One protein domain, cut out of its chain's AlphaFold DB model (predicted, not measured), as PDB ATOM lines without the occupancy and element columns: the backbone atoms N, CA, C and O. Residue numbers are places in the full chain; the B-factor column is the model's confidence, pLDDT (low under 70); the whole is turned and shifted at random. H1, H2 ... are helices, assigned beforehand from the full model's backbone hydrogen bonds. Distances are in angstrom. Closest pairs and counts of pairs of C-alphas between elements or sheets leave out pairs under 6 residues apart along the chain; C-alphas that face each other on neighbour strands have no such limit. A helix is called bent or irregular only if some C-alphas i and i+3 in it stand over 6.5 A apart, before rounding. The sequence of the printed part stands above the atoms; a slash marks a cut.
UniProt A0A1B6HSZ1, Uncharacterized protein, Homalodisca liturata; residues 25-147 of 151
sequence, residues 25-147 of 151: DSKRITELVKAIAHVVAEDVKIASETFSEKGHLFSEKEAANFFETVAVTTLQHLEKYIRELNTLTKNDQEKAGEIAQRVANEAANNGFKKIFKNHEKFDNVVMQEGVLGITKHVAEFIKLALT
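What this domain is: This is residues 25 to 147 of the 151 residues of an uncharacterized protein of Homalodisca liturata (UniProt A0A1B6HSZ1). What shape do these atoms make? They make an elongated, up-and-down bundle of four helices, in which H1 and H4 form the middle and H2a, the first arm of the bent H2, and H3 lie on opposite sides of that pair. The second arm, H2b, turns away at a steep angle beside the first residues of H1. What is it made of? The printed part has 123 residues with four named helices, in the order H1, H2, H3, H4, and no named strand; its class is all helix. How large is it? It is compact, with a radius of gyration of the C-alphas of 14.9 A, and spans 45 by 28 by 20 A.

Where its parts are: Where does the first helix run? H1, residues 25 to 57, runs 46.7 A from C-alpha 25 at (-66.139, 33.222, 18.194); it has a kink of 47 degrees near residue 51 and is irregular, with C-alphas 53 and 56 7.6 A apart. Does H2 run straight? By its hydrogen bonds H2, residues 60 to 89, was assigned as one helix, but it is bent, with C-alphas 77 and 80 7.5 A apart. Its arms are H2a, residues 60 to 77, 26.0 A long, and H2b, residues 80 to 89, at a steep tilt of 62 degrees to each other. What follows? H3, residues 93 to 118, is 37.0 A long with a kink of 26 degrees near residue 111, and H4, residues 125 to 145, is 30.1 A long and ends at C-alpha 145 at (-62.645, 35.524, 35.780).

How they stand to each other: What does H1 touch? H1 and H2a form a helical hairpin at a shallow tilt of 27 degrees, closest at the C-alphas of Val 40 and Thr 74, 6.5 A. With residues 33 to 48 alone H1 touches H3, at a steep tilt of 43 degrees, closest at the C-alphas of Ala 41 and Gly 111, 3.8 A. What does H4 touch? H3 and H4 form a hairpin at a shallow tilt of 26 degrees, with the C-alphas of Ala 100 and Ala 139 closest at 4.9 A; H4 also touches H2a, at Ala 71 and Ile 134, whose C-alphas are 5.1 A apart. H2a and H3 are apart. Are the helix backbones whole? Every O i to N i+4 pair is within hydrogen-bond range in H2a and H2b, against 27 of 29 in H1, 19 of 22 in H3 and 16 of 17 in H4.

The domain as a whole: How far does it reach? The two C-alphas farthest apart are those of Asp 25 and Leu 57, 46.7 A. Are there cuts or long links? The printed part has no cut; the links H1 to H2 and H2 to H3 are tight, and H3 to H4 is short. Where is confidence low? The mean pLDDT of the printed part is 79.1, and residues 91, 108 and 111 to 124 are under 70.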
ATOM      1  N   ASP A  25     -66.446  33.176  16.764       78.62
ATOM      2  CA  ASP A  25     -66.139  33.222  18.194       78.62
ATOM      3  C   ASP A  25     -65.044  32.216  18.576       78.62
ATOM      4  O   ASP A  25     -64.105  32.570  19.279       78.62
ATOM      5  N   SER A  26     -65.082  30.987  18.052       78.69
ATOM      6  CA  SER A  26     -64.048  29.971  18.307       78.69
ATOM      7  C   SER A  26     -62.676  30.370  17.742       78.69
ATOM      8  O   SER A  26     -61.640  30.183  18.397       78.69
ATOM      9  N   LYS A  27     -62.652  31.000  16.558       85.56
ATOM     10  CA  LYS A  27     -61.420  31.576  16.000       85.56
ATOM     11  C   LYS A  27     -60.901  32.710  16.886       85.56
ATOM     12  O   LYS A  27     -59.717  32.720  17.218       85.56
ATOM     13  N   ARG A  28     -61.784  33.615  17.320       87.38
ATOM     14  CA  ARG A  28     -61.412  34.750  18.170       87.38
ATOM     15  C   ARG A  28     -60.901  34.313  19.544       87.38
ATOM     16  O   ARG A  28     -59.868  34.805  19.982       87.38
ATOM     17  N   ILE A  29     -61.544  33.331  20.174       85.38
ATOM     18  CA  ILE A  29     -61.073  32.705  21.420       85.38
ATOM     19  C   ILE A  29     -59.661  32.145  21.233       85.38
ATOM     20  O   ILE A  29     -58.796  32.346  22.079       85.38
ATOM     21  N   THR A  30     -59.388  31.480  20.107       85.19
ATOM     22  CA  THR A  30     -58.052  30.934  19.827       85.19
ATOM     23  C   THR A  30     -56.993  32.028  19.664       85.19
ATOM     24  O   THR A  30     -55.870  31.858  20.136       85.19
ATOM     25  N   GLU A  31     -57.328  33.150  19.027       88.06
ATOM     26  CA  GLU A  31     -56.439  34.316  18.936       88.06
ATOM     27  C   GLU A  31     -56.168  34.934  20.314       88.06
ATOM     28  O   GLU A  31     -55.013  35.206  20.641       88.06
ATOM     29  N   LEU A  32     -57.206  35.094  21.141       86.62
ATOM     30  CA  LEU A  32     -57.089  35.629  22.501       86.62
ATOM     31  C   LEU A  32     -56.237  34.725  23.393       86.62
ATOM     32  O   LEU A  32     -55.336  35.217  24.063       86.62
ATOM     33  N   VAL A  33     -56.438  33.405  23.342       86.38
ATOM     34  CA  VAL A  33     -55.604  32.429  24.062       86.38
ATOM     35  C   VAL A  33     -54.130  32.586  23.698       86.38
ATOM     36  O   VAL A  33     -53.283  32.620  24.587       86.38
ATOM     37  N   LYS A  34     -53.811  32.723  22.404       86.50
ATOM     38  CA  LYS A  34     -52.428  32.925  21.947       86.50
ATOM     39  C   LYS A  34     -51.851  34.257  22.419       86.50
ATOM     40  O   LYS A  34     -50.697  34.294  22.833       86.50
ATOM     41  N   ALA A  35     -52.638  35.333  22.369       86.94
ATOM     42  CA  ALA A  35     -52.211  36.649  22.835       86.94
ATOM     43  C   ALA A  35     -51.914  36.640  24.343       86.94
ATOM     44  O   ALA A  35     -50.841  37.071  24.756       86.94
ATOM     45  N   ILE A  36     -52.815  36.072  25.147       88.00
ATOM     46  CA  ILE A  36     -52.637  35.924  26.595       88.00
ATOM     47  C   ILE A  36     -51.391  35.092  26.890       88.00
ATOM     48  O   ILE A  36     -50.524  35.517  27.647       88.00
ATOM     49  N   ALA A  37     -51.267  33.928  26.252       84.25
ATOM     50  CA  ALA A  37     -50.117  33.055  26.431       84.25
ATOM     51  C   ALA A  37     -48.789  33.734  26.068       84.25
ATOM     52  O   ALA A  37     -47.774  33.472  26.708       84.25
ATOM     53  N   HIS A  38     -48.788  34.607  25.057       86.56
ATOM     54  CA  HIS A  38     -47.609  35.380  24.686       86.56
ATOM     55  C   HIS A  38     -47.228  36.409  25.757       86.56
ATOM     56  O   HIS A  38     -46.057  36.473  26.115       86.56
ATOM     57  N   VAL A  39     -48.194  37.153  26.305       88.12
ATOM     58  CA  VAL A  39     -47.942  38.113  27.396       88.12
ATOM     59  C   VAL A  39     -47.373  37.399  28.623       88.12
ATOM     60  O   VAL A  39     -46.321  37.789  29.118       88.12
ATOM     61  N   VAL A  40     -47.998  36.293  29.050       86.38
ATOM     62  CA  VAL A  40     -47.496  35.483  30.177       86.38
ATOM     63  C   VAL A  40     -46.076  34.993  29.909       86.38
ATOM     64  O   VAL A  40     -45.223  35.057  30.788       86.38
ATOM     65  N   ALA A  41     -45.804  34.516  28.694       83.94
ATOM     66  CA  ALA A  41     -44.485  34.030  28.313       83.94
ATOM     67  C   ALA A  41     -43.395  35.113  28.392       83.94
ATOM     68  O   ALA A  41     -42.287  34.811  28.837       83.94
ATOM     69  N   GLU A  42     -43.686  36.343  27.963       86.56
ATOM     70  CA  GLU A  42     -42.729  37.453  28.030       86.56
ATOM     71  C   GLU A  42     -42.514  37.933  29.472       86.56
ATOM     72  O   GLU A  42     -41.365  38.090  29.882       86.56
ATOM     73  N   ASP A  43     -43.571  38.064  30.278       87.19
ATOM     74  CA  ASP A  43     -43.442  38.473  31.686       87.19
ATOM     75  C   ASP A  43     -42.646  37.443  32.504       87.19
ATOM     76  O   ASP A  43     -41.750  37.790  33.275       87.19
ATOM     77  N   VAL A  44     -42.898  36.152  32.274       84.38
ATOM     78  CA  VAL A  44     -42.127  35.051  32.866       84.38
ATOM     79  C   VAL A  44     -40.659  35.098  32.440       84.38
ATOM     80  O   VAL A  44     -39.768  34.839  33.255       84.38
ATOM     81  N   LYS A  45     -40.382  35.413  31.171       84.69
ATOM     82  CA  LYS A  45     -39.015  35.549  30.664       84.69
ATOM     83  C   LYS A  45     -38.292  36.699  31.363       84.69
ATOM     84  O   LYS A  45     -37.211  36.474  31.900       84.69
ATOM     85  N   ILE A  46     -38.912  37.876  31.433       86.19
ATOM     86  CA  ILE A  46     -38.355  39.052  32.117       86.19
ATOM     87  C   ILE A  46     -38.108  38.747  33.598       86.19
ATOM     88  O   ILE A  46     -37.053  39.090  34.134       86.19
ATOM     89  N   ALA A  47     -39.049  38.068  34.259       86.81
ATOM     90  CA  ALA A  47     -38.899  37.668  35.654       86.81
ATOM     91  C   ALA A  47     -37.718  36.711  35.855       86.81
ATOM     92  O   ALA A  47     -36.939  36.884  36.791       86.81
ATOM     93  N   SER A  48     -37.555  35.744  34.950       81.62
ATOM     94  CA  SER A  48     -36.446  34.785  34.979       81.62
ATOM     95  C   SER A  48     -35.096  35.471  34.768       81.62
ATOM     96  O   SER A  48     -34.165  35.226  35.528       81.62
ATOM     97  N   GLU A  49     -34.990  36.358  33.775       84.06
ATOM     98  CA  GLU A  49     -33.769  37.126  33.490       84.06
ATOM     99  C   GLU A  49     -33.404  38.022  34.683       84.06
ATOM    100  O   GLU A  49     -32.285  37.966  35.195       84.06
ATOM    101  N   THR A  50     -34.384  38.755  35.220       87.19
ATOM    102  CA  THR A  50     -34.193  39.624  36.390       87.19
ATOM    103  C   THR A  50     -33.736  38.835  37.617       87.19
ATOM    104  O   THR A  50     -32.811  39.251  38.317       87.19
ATOM    105  N   PHE A  51     -34.364  37.687  37.888       84.62
ATOM    106  CA  PHE A  51     -34.012  36.855  39.034       84.62
ATOM    107  C   PHE A  51     -32.662  36.154  38.847       84.62
ATOM    108  O   PHE A  51     -31.908  36.016  39.804       84.62
ATOM    109  N   SER A  52     -32.301  35.765  37.624       82.31
ATOM    110  CA  SER A  52     -30.972  35.217  37.344       82.31
ATOM    111  C   SER A  52     -29.867  36.246  37.606       82.31
ATOM    112  O   SER A  52     -28.806  35.890  38.112       82.31
ATOM    113  N   GLU A  53     -30.100  37.520  37.281       84.25
ATOM    114  CA  GLU A  53     -29.119  38.586  37.503       84.25
ATOM    115  C   GLU A  53     -29.049  39.031  38.968       84.25
ATOM    116  O   GLU A  53     -27.963  39.256  39.503       84.25
ATOM    117  N   LYS A  54     -30.204  39.178  39.629       86.12
ATOM    118  CA  LYS A  54     -30.317  39.878  40.922       86.12
ATOM    119  C   LYS A  54     -30.863  39.025  42.060       86.12
ATOM    120  O   LYS A  54     -30.809  39.459  43.202       86.12
ATOM    121  N   GLY A  55     -31.347  37.817  41.790       82.12
ATOM    122  CA  GLY A  55     -32.002  36.962  42.786       82.12
ATOM    123  C   GLY A  55     -31.085  36.536  43.932       82.12
ATOM    124  O   GLY A  55     -31.563  36.284  45.029       82.12
ATOM    125  N   HIS A  56     -29.764  36.543  43.729       83.31
ATOM    126  CA  HIS A  56     -28.785  36.328  44.803       83.31
ATOM    127  C   HIS A  56     -28.783  37.441  45.868       83.31
ATOM    128  O   HIS A  56     -28.229  37.251  46.947       83.31
ATOM    129  N   LEU A  57     -29.377  38.600  45.566       87.69
ATOM    130  CA  LEU A  57     -29.550  39.717  46.496       87.69
ATOM    131  C   LEU A  57     -30.858  39.619  47.285       87.69
ATOM    132  O   LEU A  57     -31.073  40.425  48.185       87.69
ATOM    133  N   PHE A  58     -31.748  38.692  46.925       86.19
ATOM    134  CA  PHE A  58     -33.058  38.566  47.547       86.19
ATOM    135  C   PHE A  58     -32.995  37.568  48.700       86.19
ATOM    136  O   PHE A  58     -32.458  36.467  48.570       86.19
ATOM    137  N   SER A  59     -33.614  37.920  49.821       89.44
ATOM    138  CA  SER A  59     -34.086  36.924  50.780       89.44
ATOM    139  C   SER A  59     -35.204  36.072  50.168       89.44
ATOM    140  O   SER A  59     -35.849  36.466  49.196       89.44
ATOM    141  N   GLU A  60     -35.506  34.922  50.771       84.94
ATOM    142  CA  GLU A  60     -36.623  34.066  50.336       84.94
ATOM    143  C   GLU A  60     -37.956  34.828  50.279       84.94
ATOM    144  O   GLU A  60     -38.733  34.674  49.338       84.94
ATOM    145  N   LYS A  61     -38.201  35.714  51.254       89.38
ATOM    146  CA  LYS A  61     -39.407  36.549  51.289       89.38
ATOM    147  C   LYS A  61     -39.437  37.565  50.146       89.38
ATOM    148  O   LYS A  61     -40.488  37.785  49.552       89.38
ATOM    149  N   GLU A  62     -38.306  38.190  49.834       89.19
ATOM    150  CA  GLU A  62     -38.212  39.139  48.719       89.19
ATOM    151  C   GLU A  62     -38.357  38.436  47.368       89.19
ATOM    152  O   GLU A  62     -39.012  38.969  46.477       89.19
ATOM    153  N   ALA A  63     -37.835  37.214  47.241       86.00
ATOM    154  CA  ALA A  63     -38.048  36.370  46.073       86.00
ATOM    155  C   ALA A  63     -39.530  36.025  45.878       86.00
ATOM    156  O   ALA A  63     -40.060  36.217  44.784       86.00
ATOM    157  N   ALA A  64     -40.217  35.584  46.936       85.62
ATOM    158  CA  ALA A  64     -41.650  35.306  46.882       85.62
ATOM    159  C   ALA A  64     -42.457  36.557  46.480       85.62
ATOM    160  O   ALA A  64     -43.229  36.507  45.521       85.62
ATOM    161  N   ASN A  65     -42.203  37.696  47.134       89.44
ATOM    162  CA  ASN A  65     -42.861  38.970  46.826       89.44
ATOM    163  C   ASN A  65     -42.600  39.439  45.385       89.44
ATOM    164  O   ASN A  65     -43.488  40.004  44.742       89.44
ATOM    165  N   PHE A  66     -41.387  39.231  44.869       90.12
ATOM    166  CA  PHE A  66     -41.041  39.552  43.489       90.12
ATOM    167  C   PHE A  66     -41.905  38.759  42.503       90.12
ATOM    168  O   PHE A  66     -42.551  39.358  41.642       90.12
ATOM    169  N   PHE A  67     -41.973  37.432  42.646       86.00
ATOM    170  CA  PHE A  67     -42.761  36.596  41.736       86.00
ATOM    171  C   PHE A  67     -44.271  36.833  41.871       86.00
ATOM    172  O   PHE A  67     -44.980  36.805  40.864       86.00
ATOM    173  N   GLU A  68     -44.764  37.134  43.075       86.44
ATOM    174  CA  GLU A  68     -46.157  37.542  43.290       86.44
ATOM    175  C   GLU A  68     -46.467  38.868  42.582       86.44
ATOM    176  O   GLU A  68     -47.474  38.976  41.882       86.44
ATOM    177  N   THR A  69     -45.569  39.853  42.682       89.44
ATOM    178  CA  THR A  69     -45.724  41.144  41.995       89.44
ATOM    179  C   THR A  69     -45.789  40.949  40.485       89.44
ATOM    180  O   THR A  69     -46.680  41.500  39.841       89.44
ATOM    181  N   VAL A  70     -44.902  40.121  39.919       89.19
ATOM    182  CA  VAL A  70     -44.943  39.784  38.489       89.19
ATOM    183  C   VAL A  70     -46.294  39.175  38.128       89.19
ATOM    184  O   VAL A  70     -46.919  39.640  37.181       89.19
ATOM    185  N   ALA A  71     -46.785  38.197  38.895       84.44
ATOM    186  CA  ALA A  71     -48.078  37.574  38.623       84.44
ATOM    187  C   ALA A  71     -49.224  38.602  38.625       84.44
ATOM    188  O   ALA A  71     -50.020  38.630  37.687       84.44
ATOM    189  N   VAL A  72     -49.286  39.488  39.626       86.88
ATOM    190  CA  VAL A  72     -50.313  40.542  39.708       86.88
ATOM    191  C   VAL A  72     -50.221  41.511  38.525       86.88
ATOM    192  O   VAL A  72     -51.241  41.829  37.912       86.88
ATOM    193  N   THR A  73     -49.019  41.957  38.161       88.75
ATOM    194  CA  THR A  73     -48.817  42.855  37.016       88.75
ATOM    195  C   THR A  73     -49.194  42.182  35.695       88.75
ATOM    196  O   THR A  73     -49.883  42.790  34.876       88.75
ATOM    197  N   THR A  74     -48.847  40.906  35.506       87.12
ATOM    198  CA  THR A  74     -49.281  40.127  34.340       87.12
ATOM    199  C   THR A  74     -50.803  40.086  34.253       87.12
ATOM    200  O   THR A  74     -51.366  40.314  33.185       87.12
ATOM    201  N   LEU A  75     -51.507  39.874  35.366       83.50
ATOM    202  CA  LEU A  75     -52.971  39.887  35.370       83.50
ATOM    203  C   LEU A  75     -53.557  41.242  34.961       83.50
ATOM    204  O   LEU A  75     -54.512  41.281  34.184       83.50
ATOM    205  N   GLN A  76     -52.960  42.345  35.414       86.00
ATOM    206  CA  GLN A  76     -53.366  43.691  34.999       86.00
ATOM    207  C   GLN A  76     -53.183  43.896  33.489       86.00
ATOM    208  O   GLN A  76     -54.078  44.418  32.825       86.00
ATOM    209  N   HIS A  77     -52.071  43.426  32.915       86.06
ATOM    210  CA  HIS A  77     -51.852  43.464  31.464       86.06
ATOM    211  C   HIS A  77     -52.880  42.626  30.690       86.06
ATOM    212  O   HIS A  77     -53.232  42.951  29.552       86.06
ATOM    213  N   LEU A  78     -53.374  41.548  31.299       87.00
ATOM    214  CA  LEU A  78     -54.295  40.607  30.672       87.00
ATOM    215  C   LEU A  78     -55.773  40.993  30.780       87.00
ATOM    216  O   LEU A  78     -56.594  40.423  30.060       87.00
ATOM    217  N   GLU A  79     -56.121  41.962  31.626       86.00
ATOM    218  CA  GLU A  79     -57.503  42.301  31.986       86.00
ATOM    219  C   GLU A  79     -58.416  42.494  30.760       86.00
ATOM    220  O   GLU A  79     -59.512  41.936  30.690       86.00
ATOM    221  N   LYS A  80     -57.947  43.222  29.738       87.19
ATOM    222  CA  LYS A  80     -58.716  43.456  28.505       87.19
ATOM    223  C   LYS A  80     -59.002  42.162  27.734       87.19
ATOM    224  O   LYS A  80     -60.105  41.992  27.218       87.19
ATOM    225  N   TYR A  81     -58.027  41.257  27.647       86.38
ATOM    226  CA  TYR A  81     -58.191  39.978  26.952       86.38
ATOM    227  C   TYR A  81     -59.128  39.040  27.710       86.38
ATOM    228  O   TYR A  81     -59.916  38.328  27.092       86.38
ATOM    229  N   ILE A  82     -59.059  39.066  29.042       83.31
ATOM    230  CA  ILE A  82     -59.917  38.270  29.921       83.31
ATOM    231  C   ILE A  82     -61.370  38.738  29.815       83.31
ATOM    232  O   ILE A  82     -62.255  37.905  29.623       83.31
ATOM    233  N   ARG A  83     -61.620  40.054  29.835       83.56
ATOM    234  CA  ARG A  83     -62.963  40.615  29.615       83.56
ATOM    235  C   ARG A  83     -63.534  40.221  28.258       83.56
ATOM    236  O   ARG A  83     -64.680  39.785  28.169       83.56
ATOM    237  N   GLU A  84     -62.728  40.304  27.201       85.56
ATOM    238  CA  GLU A  84     -63.162  39.889  25.865       85.56
ATOM    239  C   GLU A  84     -63.472  38.383  25.808       85.56
ATOM    240  O   GLU A  84     -64.522  37.992  25.294       85.56
ATOM    241  N   LEU A  85     -62.624  37.531  26.394       84.00
ATOM    242  CA  LEU A  85     -62.910  36.100  26.507       84.00
ATOM    243  C   LEU A  85     -64.215  35.840  27.259       84.00
ATOM    244  O   LEU A  85     -65.001  35.021  26.792       84.00
ATOM    245  N   ASN A  86     -64.477  36.557  28.355       80.19
ATOM    246  CA  ASN A  86     -65.682  36.367  29.159       80.19
ATOM    247  C   ASN A  86     -66.963  36.617  28.343       80.19
ATOM    248  O   ASN A  86     -67.903  35.819  28.354       80.19
ATOM    249  N   THR A  87     -66.967  37.679  27.529       81.44
ATOM    250  CA  THR A  87     -68.097  37.973  26.629       81.44
ATOM    251  C   THR A  87     -68.336  36.881  25.582       81.44
ATOM    252  O   THR A  87     -69.481  36.619  25.209       81.44
ATOM    253  N   LEU A  88     -67.272  36.214  25.123       80.12
ATOM    254  CA  LEU A  88     -67.336  35.168  24.100       80.12
ATOM    255  C   LEU A  88     -67.686  33.790  24.678       80.12
ATOM    256  O   LEU A  88     -68.311  32.979  23.992       80.12
ATOM    257  N   THR A  89     -67.301  33.505  25.924       75.19
ATOM    258  CA  THR A  89     -67.550  32.213  26.587       75.19
ATOM    259  C   THR A  89     -68.905  32.138  27.275       75.19
ATOM    260  O   THR A  89     -69.374  31.030  27.532       75.19
ATOM    261  N   LYS A  90     -69.558  33.279  27.536       77.94
ATOM    262  CA  LYS A  90     -70.879  33.360  28.190       77.94
ATOM    263  C   LYS A  90     -70.922  32.639  29.548       77.94
ATOM    264  O   LYS A  90     -71.929  32.013  29.871       77.94
ATOM    265  N   ASN A  91     -69.843  32.718  30.329       67.31
ATOM    266  CA  ASN A  91     -69.700  32.068  31.641       67.31
ATOM    267  C   ASN A  91     -69.779  30.523  31.629       67.31
ATOM    268  O   ASN A  91     -70.110  29.902  32.641       67.31
ATOM    269  N   ASP A  92     -69.495  29.879  30.494       77.00
ATOM    270  CA  ASP A  92     -69.428  28.417  30.396       77.00
ATOM    271  C   ASP A  92     -68.217  27.874  31.182       77.00
ATOM    272  O   ASP A  92     -67.063  28.094  30.803       77.00
ATOM    273  N   GLN A  93     -68.487  27.172  32.290       70.62
ATOM    274  CA  GLN A  93     -67.456  26.671  33.206       70.62
ATOM    275  C   GLN A  93     -66.529  25.624  32.577       70.62
ATOM    276  O   GLN A  93     -65.342  25.585  32.907       70.62
ATOM    277  N   GLU A  94     -67.049  24.795  31.672       75.31
ATOM    278  CA  GLU A  94     -66.262  23.775  30.980       75.31
ATOM    279  C   GLU A  94     -65.294  24.458  30.008       75.31
ATOM    280  O   GLU A  94     -64.079  24.251  30.082       75.31
ATOM    281  N   LYS A  95     -65.799  25.403  29.202       76.75
ATOM    282  CA  LYS A  95     -64.958  26.206  28.300       76.75
ATOM    283  C   LYS A  95     -63.944  27.068  29.043       76.75
ATOM    284  O   LYS A  95     -62.826  27.235  28.559       76.75
ATOM    285  N   ALA A  96     -64.300  27.621  30.199       74.19
ATOM    286  CA  ALA A  96     -63.375  28.388  31.028       74.19
ATOM    287  C   ALA A  96     -62.186  27.530  31.488       74.19
ATOM    288  O   ALA A  96     -61.038  27.972  31.406       74.19
ATOM    289  N   GLY A  97     -62.451  26.288  31.912       73.81
ATOM    290  CA  GLY A  97     -61.415  25.316  32.256       73.81
ATOM    291  C   GLY A  97     -60.509  24.976  31.070       73.81
ATOM    292  O   GLY A  97     -59.285  25.017  31.198       73.81
ATOM    293  N   GLU A  98     -61.091  24.715  29.896       83.69
ATOM    294  CA  GLU A  98     -60.331  24.436  28.671       83.69
ATOM    295  C   GLU A  98     -59.458  25.619  28.238       83.69
ATOM    296  O   GLU A  98     -58.299  25.439  27.862       83.69
ATOM    297  N   ILE A  99     -59.993  26.839  28.289       82.50
ATOM    298  CA  ILE A  99     -59.279  28.061  27.904       82.50
ATOM    299  C   ILE A  99     -58.120  28.329  28.860       82.50
ATOM    300  O   ILE A  99     -57.007  28.572  28.394       82.50
ATOM    301  N   ALA A 100     -58.344  28.225  30.172       77.81
ATOM    302  CA  ALA A 100     -57.292  28.373  31.171       77.81
ATOM    303  C   ALA A 100     -56.166  27.347  30.964       77.81
ATOM    304  O   ALA A 100     -54.988  27.708  30.934       77.81
ATOM    305  N   GLN A 101     -56.521  26.080  30.724       81.19
ATOM    306  CA  GLN A 101     -55.540  25.029  30.453       81.19
ATOM    307  C   GLN A 101     -54.782  25.275  29.142       81.19
ATOM    308  O   GLN A 101     -53.568  25.070  29.078       81.19
ATOM    309  N   ARG A 102     -55.467  25.739  28.089       81.88
ATOM    310  CA  ARG A 102     -54.830  26.094  26.812       81.88
ATOM    311  C   ARG A 102     -53.864  27.261  26.972       81.88
ATOM    312  O   ARG A 102     -52.770  27.180  26.428       81.88
ATOM    313  N   VAL A 103     -54.225  28.298  27.729       80.50
ATOM    314  CA  VAL A 103     -53.318  29.414  28.041       80.50
ATOM    315  C   VAL A 103     -52.085  28.909  28.783       80.50
ATOM    316  O   VAL A 103     -50.977  29.224  28.365       80.50
ATOM    317  N   ALA A 104     -52.254  28.088  29.824       75.94
ATOM    318  CA  ALA A 104     -51.134  27.529  30.580       75.94
ATOM    319  C   ALA A 104     -50.189  26.709  29.684       75.94
ATOM    320  O   ALA A 104     -48.973  26.902  29.708       75.94
ATOM    321  N   ASN A 105     -50.749  25.832  28.846       78.12
ATOM    322  CA  ASN A 105     -49.980  24.995  27.925       78.12
ATOM    323  C   ASN A 105     -49.247  25.829  26.865       78.12
ATOM    324  O   ASN A 105     -48.095  25.545  26.536       78.12
ATOM    325  N   GLU A 106     -49.903  26.847  26.315       79.94
ATOM    326  CA  GLU A 106     -49.337  27.706  25.276       79.94
ATOM    327  C   GLU A 106     -48.263  28.642  25.858       79.94
ATOM    328  O   GLU A 106     -47.194  28.796  25.268       79.94
ATOM    329  N   ALA A 107     -48.484  29.192  27.057       75.00
ATOM    330  CA  ALA A 107     -47.502  29.993  27.786       75.00
ATOM    331  C   ALA A 107     -46.269  29.155  28.145       75.00
ATOM    332  O   ALA A 107     -45.136  29.591  27.934       75.00
ATOM    333  N   ALA A 108     -46.467  27.910  28.586       69.06
ATOM    334  CA  ALA A 108     -45.374  26.983  28.843       69.06
ATOM    335  C   ALA A 108     -44.597  26.620  27.567       69.06
ATOM    336  O   ALA A 108     -43.363  26.611  27.544       69.06
ATOM    337  N   ASN A 109     -45.296  26.363  26.464       71.69
ATOM    338  CA  ASN A 109     -44.641  26.045  25.198       71.69
ATOM    339  C   ASN A 109     -43.886  27.234  24.586       71.69
ATOM    340  O   ASN A 109     -42.884  27.009  23.904       71.69
ATOM    341  N   ASN A 110     -44.326  28.470  24.836       70.56
ATOM    342  CA  ASN A 110     -43.739  29.670  24.237       70.56
ATOM    343  C   ASN A 110     -42.702  30.362  25.132       70.56
ATOM    344  O   ASN A 110     -41.663  30.786  24.627       70.56
ATOM    345  N   GLY A 111     -42.964  30.478  26.432       61.62
ATOM    346  CA  GLY A 111     -42.116  31.178  27.402       61.62
ATOM    347  C   GLY A 111     -41.101  30.250  28.042       61.62
ATOM    348  O   GLY A 111     -39.901  30.380  27.809       61.62
ATOM    349  N   PHE A 112     -41.579  29.239  28.768       62.31
ATOM    350  CA  PHE A 112     -40.705  28.292  29.459       62.31
ATOM    351  C   PHE A 112     -39.772  27.560  28.497       62.31
ATOM    352  O   PHE A 112     -38.587  27.445  28.764       62.31
ATOM    353  N   LYS A 113     -40.244  27.128  27.328       61.94
ATOM    354  CA  LYS A 113     -39.381  26.455  26.342       61.94
ATOM    355  C   LYS A 113     -38.242  27.344  25.824       61.94
ATOM    356  O   LYS A 113     -37.175  26.814  25.537       61.94
ATOM    357  N   LYS A 114     -38.437  28.665  25.704       64.94
ATOM    358  CA  LYS A 114     -37.366  29.617  25.333       64.94
ATOM    359  C   LYS A 114     -36.368  29.819  26.473       64.94
ATOM    360  O   LYS A 114     -35.175  29.919  26.222       64.94
ATOM    361  N   ILE A 115     -36.869  29.832  27.701       61.00
ATOM    362  CA  ILE A 115     -36.096  29.979  28.938       61.00
ATOM    363  C   ILE A 115     -35.249  28.711  29.185       61.00
ATOM    364  O   ILE A 115     -34.030  28.793  29.295       61.00
ATOM    365  N   PHE A 116     -35.861  27.524  29.124       58.31
ATOM    366  CA  PHE A 116     -35.231  26.221  29.380       58.31
ATOM    367  C   PHE A 116     -34.381  25.671  28.226       58.31
ATOM    368  O   PHE A 116     -33.519  24.832  28.466       58.31
ATOM    369  N   LYS A 117     -34.583  26.105  26.972       55.97
ATOM    370  CA  LYS A 117     -33.681  25.718  25.866       55.97
ATOM    371  C   LYS A 117     -32.354  26.473  25.875       55.97
ATOM    372  O   LYS A 117     -31.395  25.969  25.302       55.97
ATOM    373  N   ASN A 118     -32.310  27.667  26.465       53.22
ATOM    374  CA  ASN A 118     -31.148  28.549  26.369       53.22
ATOM    375  C   ASN A 118     -30.197  28.458  27.571       53.22
ATOM    376  O   ASN A 118     -29.065  28.928  27.458       53.22
ATOM    377  N   HIS A 119     -30.596  27.844  28.691       49.16
ATOM    378  CA  HIS A 119     -29.753  27.749  29.885       49.16
ATOM    379  C   HIS A 119     -29.734  26.338  30.486       49.16
ATOM    380  O   HIS A 119     -30.739  25.848  30.990       49.16
ATOM    381  N   GLU A 120     -28.541  25.732  30.510       44.38
ATOM    382  CA  GLU A 120     -28.197  24.507  31.258       44.38
ATOM    383  C   GLU A 120     -28.200  24.699  32.792       44.38
ATOM    384  O   GLU A 120     -27.871  23.771  33.519       44.38
ATOM    385  N   LYS A 121     -28.552  25.884  33.313       49.69
ATOM    386  CA  LYS A 121     -28.426  26.229  34.740       49.69
ATOM    387  C   LYS A 121     -29.667  26.934  35.292       49.69
ATOM    388  O   LYS A 121     -29.612  28.101  35.665       49.69
ATOM    389  N   PHE A 122     -30.786  26.222  35.398       54.00
ATOM    390  CA  PHE A 122     -31.828  26.578  36.377       54.00
ATOM    391  C   PHE A 122     -31.545  25.841  37.691       54.00
ATOM    392  O   PHE A 122     -32.401  25.136  38.205       54.00
ATOM    393  N   ASP A 123     -30.332  25.973  38.232       54.47
ATOM    394  CA  ASP A 123     -29.938  25.245  39.450       54.47
ATOM    395  C   ASP A 123     -30.584  25.825  40.725       54.47
ATOM    396  O   ASP A 123     -30.445  25.260  41.808       54.47
ATOM    397  N   ASN A 124     -31.301  26.953  40.623       64.56
ATOM    398  CA  ASN A 124     -31.978  27.570  41.759       64.56
ATOM    399  C   ASN A 124     -33.461  27.164  41.810       64.56
ATOM    400  O   ASN A 124     -34.281  27.671  41.042       64.56
ATOM    401  N   VAL A 125     -33.789  26.288  42.765       73.69
ATOM    402  CA  VAL A 125     -35.150  25.796  43.049       73.69
ATOM    403  C   VAL A 125     -36.153  26.947  43.197       73.69
ATOM    404  O   VAL A 125     -37.236  26.880  42.625       73.69
ATOM    405  N   VAL A 126     -35.767  28.052  43.848       72.19
ATOM    406  CA  VAL A 126     -36.640  29.223  44.067       72.19
ATOM    407  C   VAL A 126     -37.036  29.884  42.747       72.19
ATOM    408  O   VAL A 126     -38.189  30.268  42.557       72.19
ATOM    409  N   MET A 127     -36.096  29.987  41.803       74.69
ATOM    410  CA  MET A 127     -36.375  30.545  40.481       74.69
ATOM    411  C   MET A 127     -37.343  29.647  39.713       74.69
ATOM    412  O   MET A 127     -38.314  30.141  39.150       74.69
ATOM    413  N   GLN A 128     -37.105  28.334  39.707       73.38
ATOM    414  CA  GLN A 128     -37.965  27.382  39.006       73.38
ATOM    415  C   GLN A 128     -39.388  27.371  39.584       73.38
ATOM    416  O   GLN A 128     -40.361  27.400  38.827       73.38
ATOM    417  N   GLU A 129     -39.519  27.367  40.910       77.62
ATOM    418  CA  GLU A 129     -40.812  27.405  41.592       77.62
ATOM    419  C   GLU A 129     -41.551  28.725  41.358       77.62
ATOM    420  O   GLU A 129     -42.739  28.694  41.037       77.62
ATOM    421  N   GLY A 130     -40.863  29.869  41.428       77.62
ATOM    422  CA  GLY A 130     -41.463  31.182  41.171       77.62
ATOM    423  C   GLY A 130     -41.977  31.335  39.739       77.62
ATOM    424  O   GLY A 130     -43.118  31.737  39.505       77.62
ATOM    425  N   VAL A 131     -41.164  30.917  38.769       76.94
ATOM    426  CA  VAL A 131     -41.465  30.926  37.329       76.94
ATOM    427  C   VAL A 131     -42.674  30.039  37.004       76.94
ATOM    428  O   VAL A 131     -43.602  30.477  36.318       76.94
ATOM    429  N   LEU A 132     -42.732  28.821  37.555       77.00
ATOM    430  CA  LEU A 132     -43.903  27.942  37.431       77.00
ATOM    431  C   LEU A 132     -45.127  28.490  38.182       77.00
ATOM    432  O   LEU A 132     -46.260  28.333  37.716       77.00
ATOM    433  N   GLY A 133     -44.899  29.141  39.322       78.75
ATOM    434  CA  GLY A 133     -45.917  29.776  40.150       78.75
ATOM    435  C   GLY A 133     -46.704  30.842  39.395       78.75
ATOM    436  O   GLY A 133     -47.932  30.817  39.447       78.75
ATOM    437  N   ILE A 134     -46.033  31.707  38.626       79.38
ATOM    438  CA  ILE A 134     -46.691  32.747  37.814       79.38
ATOM    439  C   ILE A 134     -47.701  32.126  36.840       79.38
ATOM    440  O   ILE A 134     -48.859  32.536  36.788       79.38
ATOM    441  N   THR A 135     -47.301  31.090  36.095       76.06
ATOM    442  CA  THR A 135     -48.191  30.470  35.094       76.06
ATOM    443  C   THR A 135     -49.400  29.791  35.734       76.06
ATOM    444  O   THR A 135     -50.502  29.881  35.191       76.06
ATOM    445  N   LYS A 136     -49.226  29.149  36.898       80.44
ATOM    446  CA  LYS A 136     -50.343  28.553  37.647       80.44
ATOM    447  C   LYS A 136     -51.340  29.615  38.114       80.44
ATOM    448  O   LYS A 136     -52.526  29.481  37.826       80.44
ATOM    449  N   HIS A 137     -50.858  30.688  38.744       81.12
ATOM    450  CA  HIS A 137     -51.716  31.773  39.228       81.12
ATOM    451  C   HIS A 137     -52.490  32.445  38.093       81.12
ATOM    452  O   HIS A 137     -53.687  32.693  38.221       81.12
ATOM    453  N   VAL A 138     -51.843  32.690  36.949       78.00
ATOM    454  CA  VAL A 138     -52.525  33.288  35.795       78.00
ATOM    455  C   VAL A 138     -53.613  32.364  35.241       78.00
ATOM    456  O   VAL A 138     -54.715  32.825  34.941       78.00
ATOM    457  N   ALA A 139     -53.349  31.060  35.134       79.50
ATOM    458  CA  ALA A 139     -54.344  30.098  34.664       79.50
ATOM    459  C   ALA A 139     -55.553  30.006  35.611       79.50
ATOM    460  O   ALA A 139     -56.700  30.020  35.157       79.50
ATOM    461  N   GLU A 140     -55.310  29.955  36.922       81.25
ATOM    462  CA  GLU A 140     -56.367  29.953  37.936       81.25
ATOM    463  C   GLU A 140     -57.193  31.237  37.899       81.25
ATOM    464  O   GLU A 140     -58.422  31.175  37.912       81.25
ATOM    465  N   PHE A 141     -56.549  32.395  37.760       77.88
ATOM    466  CA  PHE A 141     -57.254  33.667  37.660       77.88
ATOM    467  C   PHE A 141     -58.122  33.753  36.404       77.88
ATOM    468  O   PHE A 141     -59.275  34.160  36.490       77.88
ATOM    469  N   ILE A 142     -57.615  33.329  35.242       74.31
ATOM    470  CA  ILE A 142     -58.410  33.284  34.006       74.31
ATOM    471  C   ILE A 142     -59.629  32.385  34.203       74.31
ATOM    472  O   ILE A 142     -60.741  32.770  33.851       74.31
ATOM    473  N   LYS A 143     -59.448  31.209  34.810       81.62
ATOM    474  CA  LYS A 143     -60.565  30.316  35.128       81.62
ATOM    475  C   LYS A 143     -61.591  31.013  36.023       81.62
ATOM    476  O   LYS A 143     -62.783  30.946  35.734       81.62
ATOM    477  N   LEU A 144     -61.151  31.692  37.082       79.12
ATOM    478  CA  LEU A 144     -62.039  32.425  37.988       79.12
ATOM    479  C   LEU A 144     -62.776  33.560  37.266       79.12
ATOM    480  O   LEU A 144     -63.997  33.637  37.366       79.12
ATOM    481  N   ALA A 145     -62.074  34.382  36.489       73.00
ATOM    482  CA  ALA A 145     -62.645  35.524  35.780       73.00
ATOM    483  C   ALA A 145     -63.645  35.125  34.681       73.00
ATOM    484  O   ALA A 145     -64.565  35.875  34.381       73.00
ATOM    485  N   LEU A 146     -63.492  33.935  34.095       73.81
ATOM    486  CA  LEU A 146     -64.425  33.390  33.101       73.81
ATOM    487  C   LEU A 146     -65.609  32.627  33.716       73.81
ATOM    488  O   LEU A 146     -66.488  32.183  32.980       73.81
ATOM    489  N   THR A 147     -65.615  32.413  35.034       74.44
ATOM    490  CA  THR A 147     -66.669  31.663  35.746       74.44
ATOM    491  C   THR A 147     -67.432  32.494  36.769       74.44
ATOM    492  O   THR A 147     -68.498  32.065  37.212       74.44
TER     493      THR A 147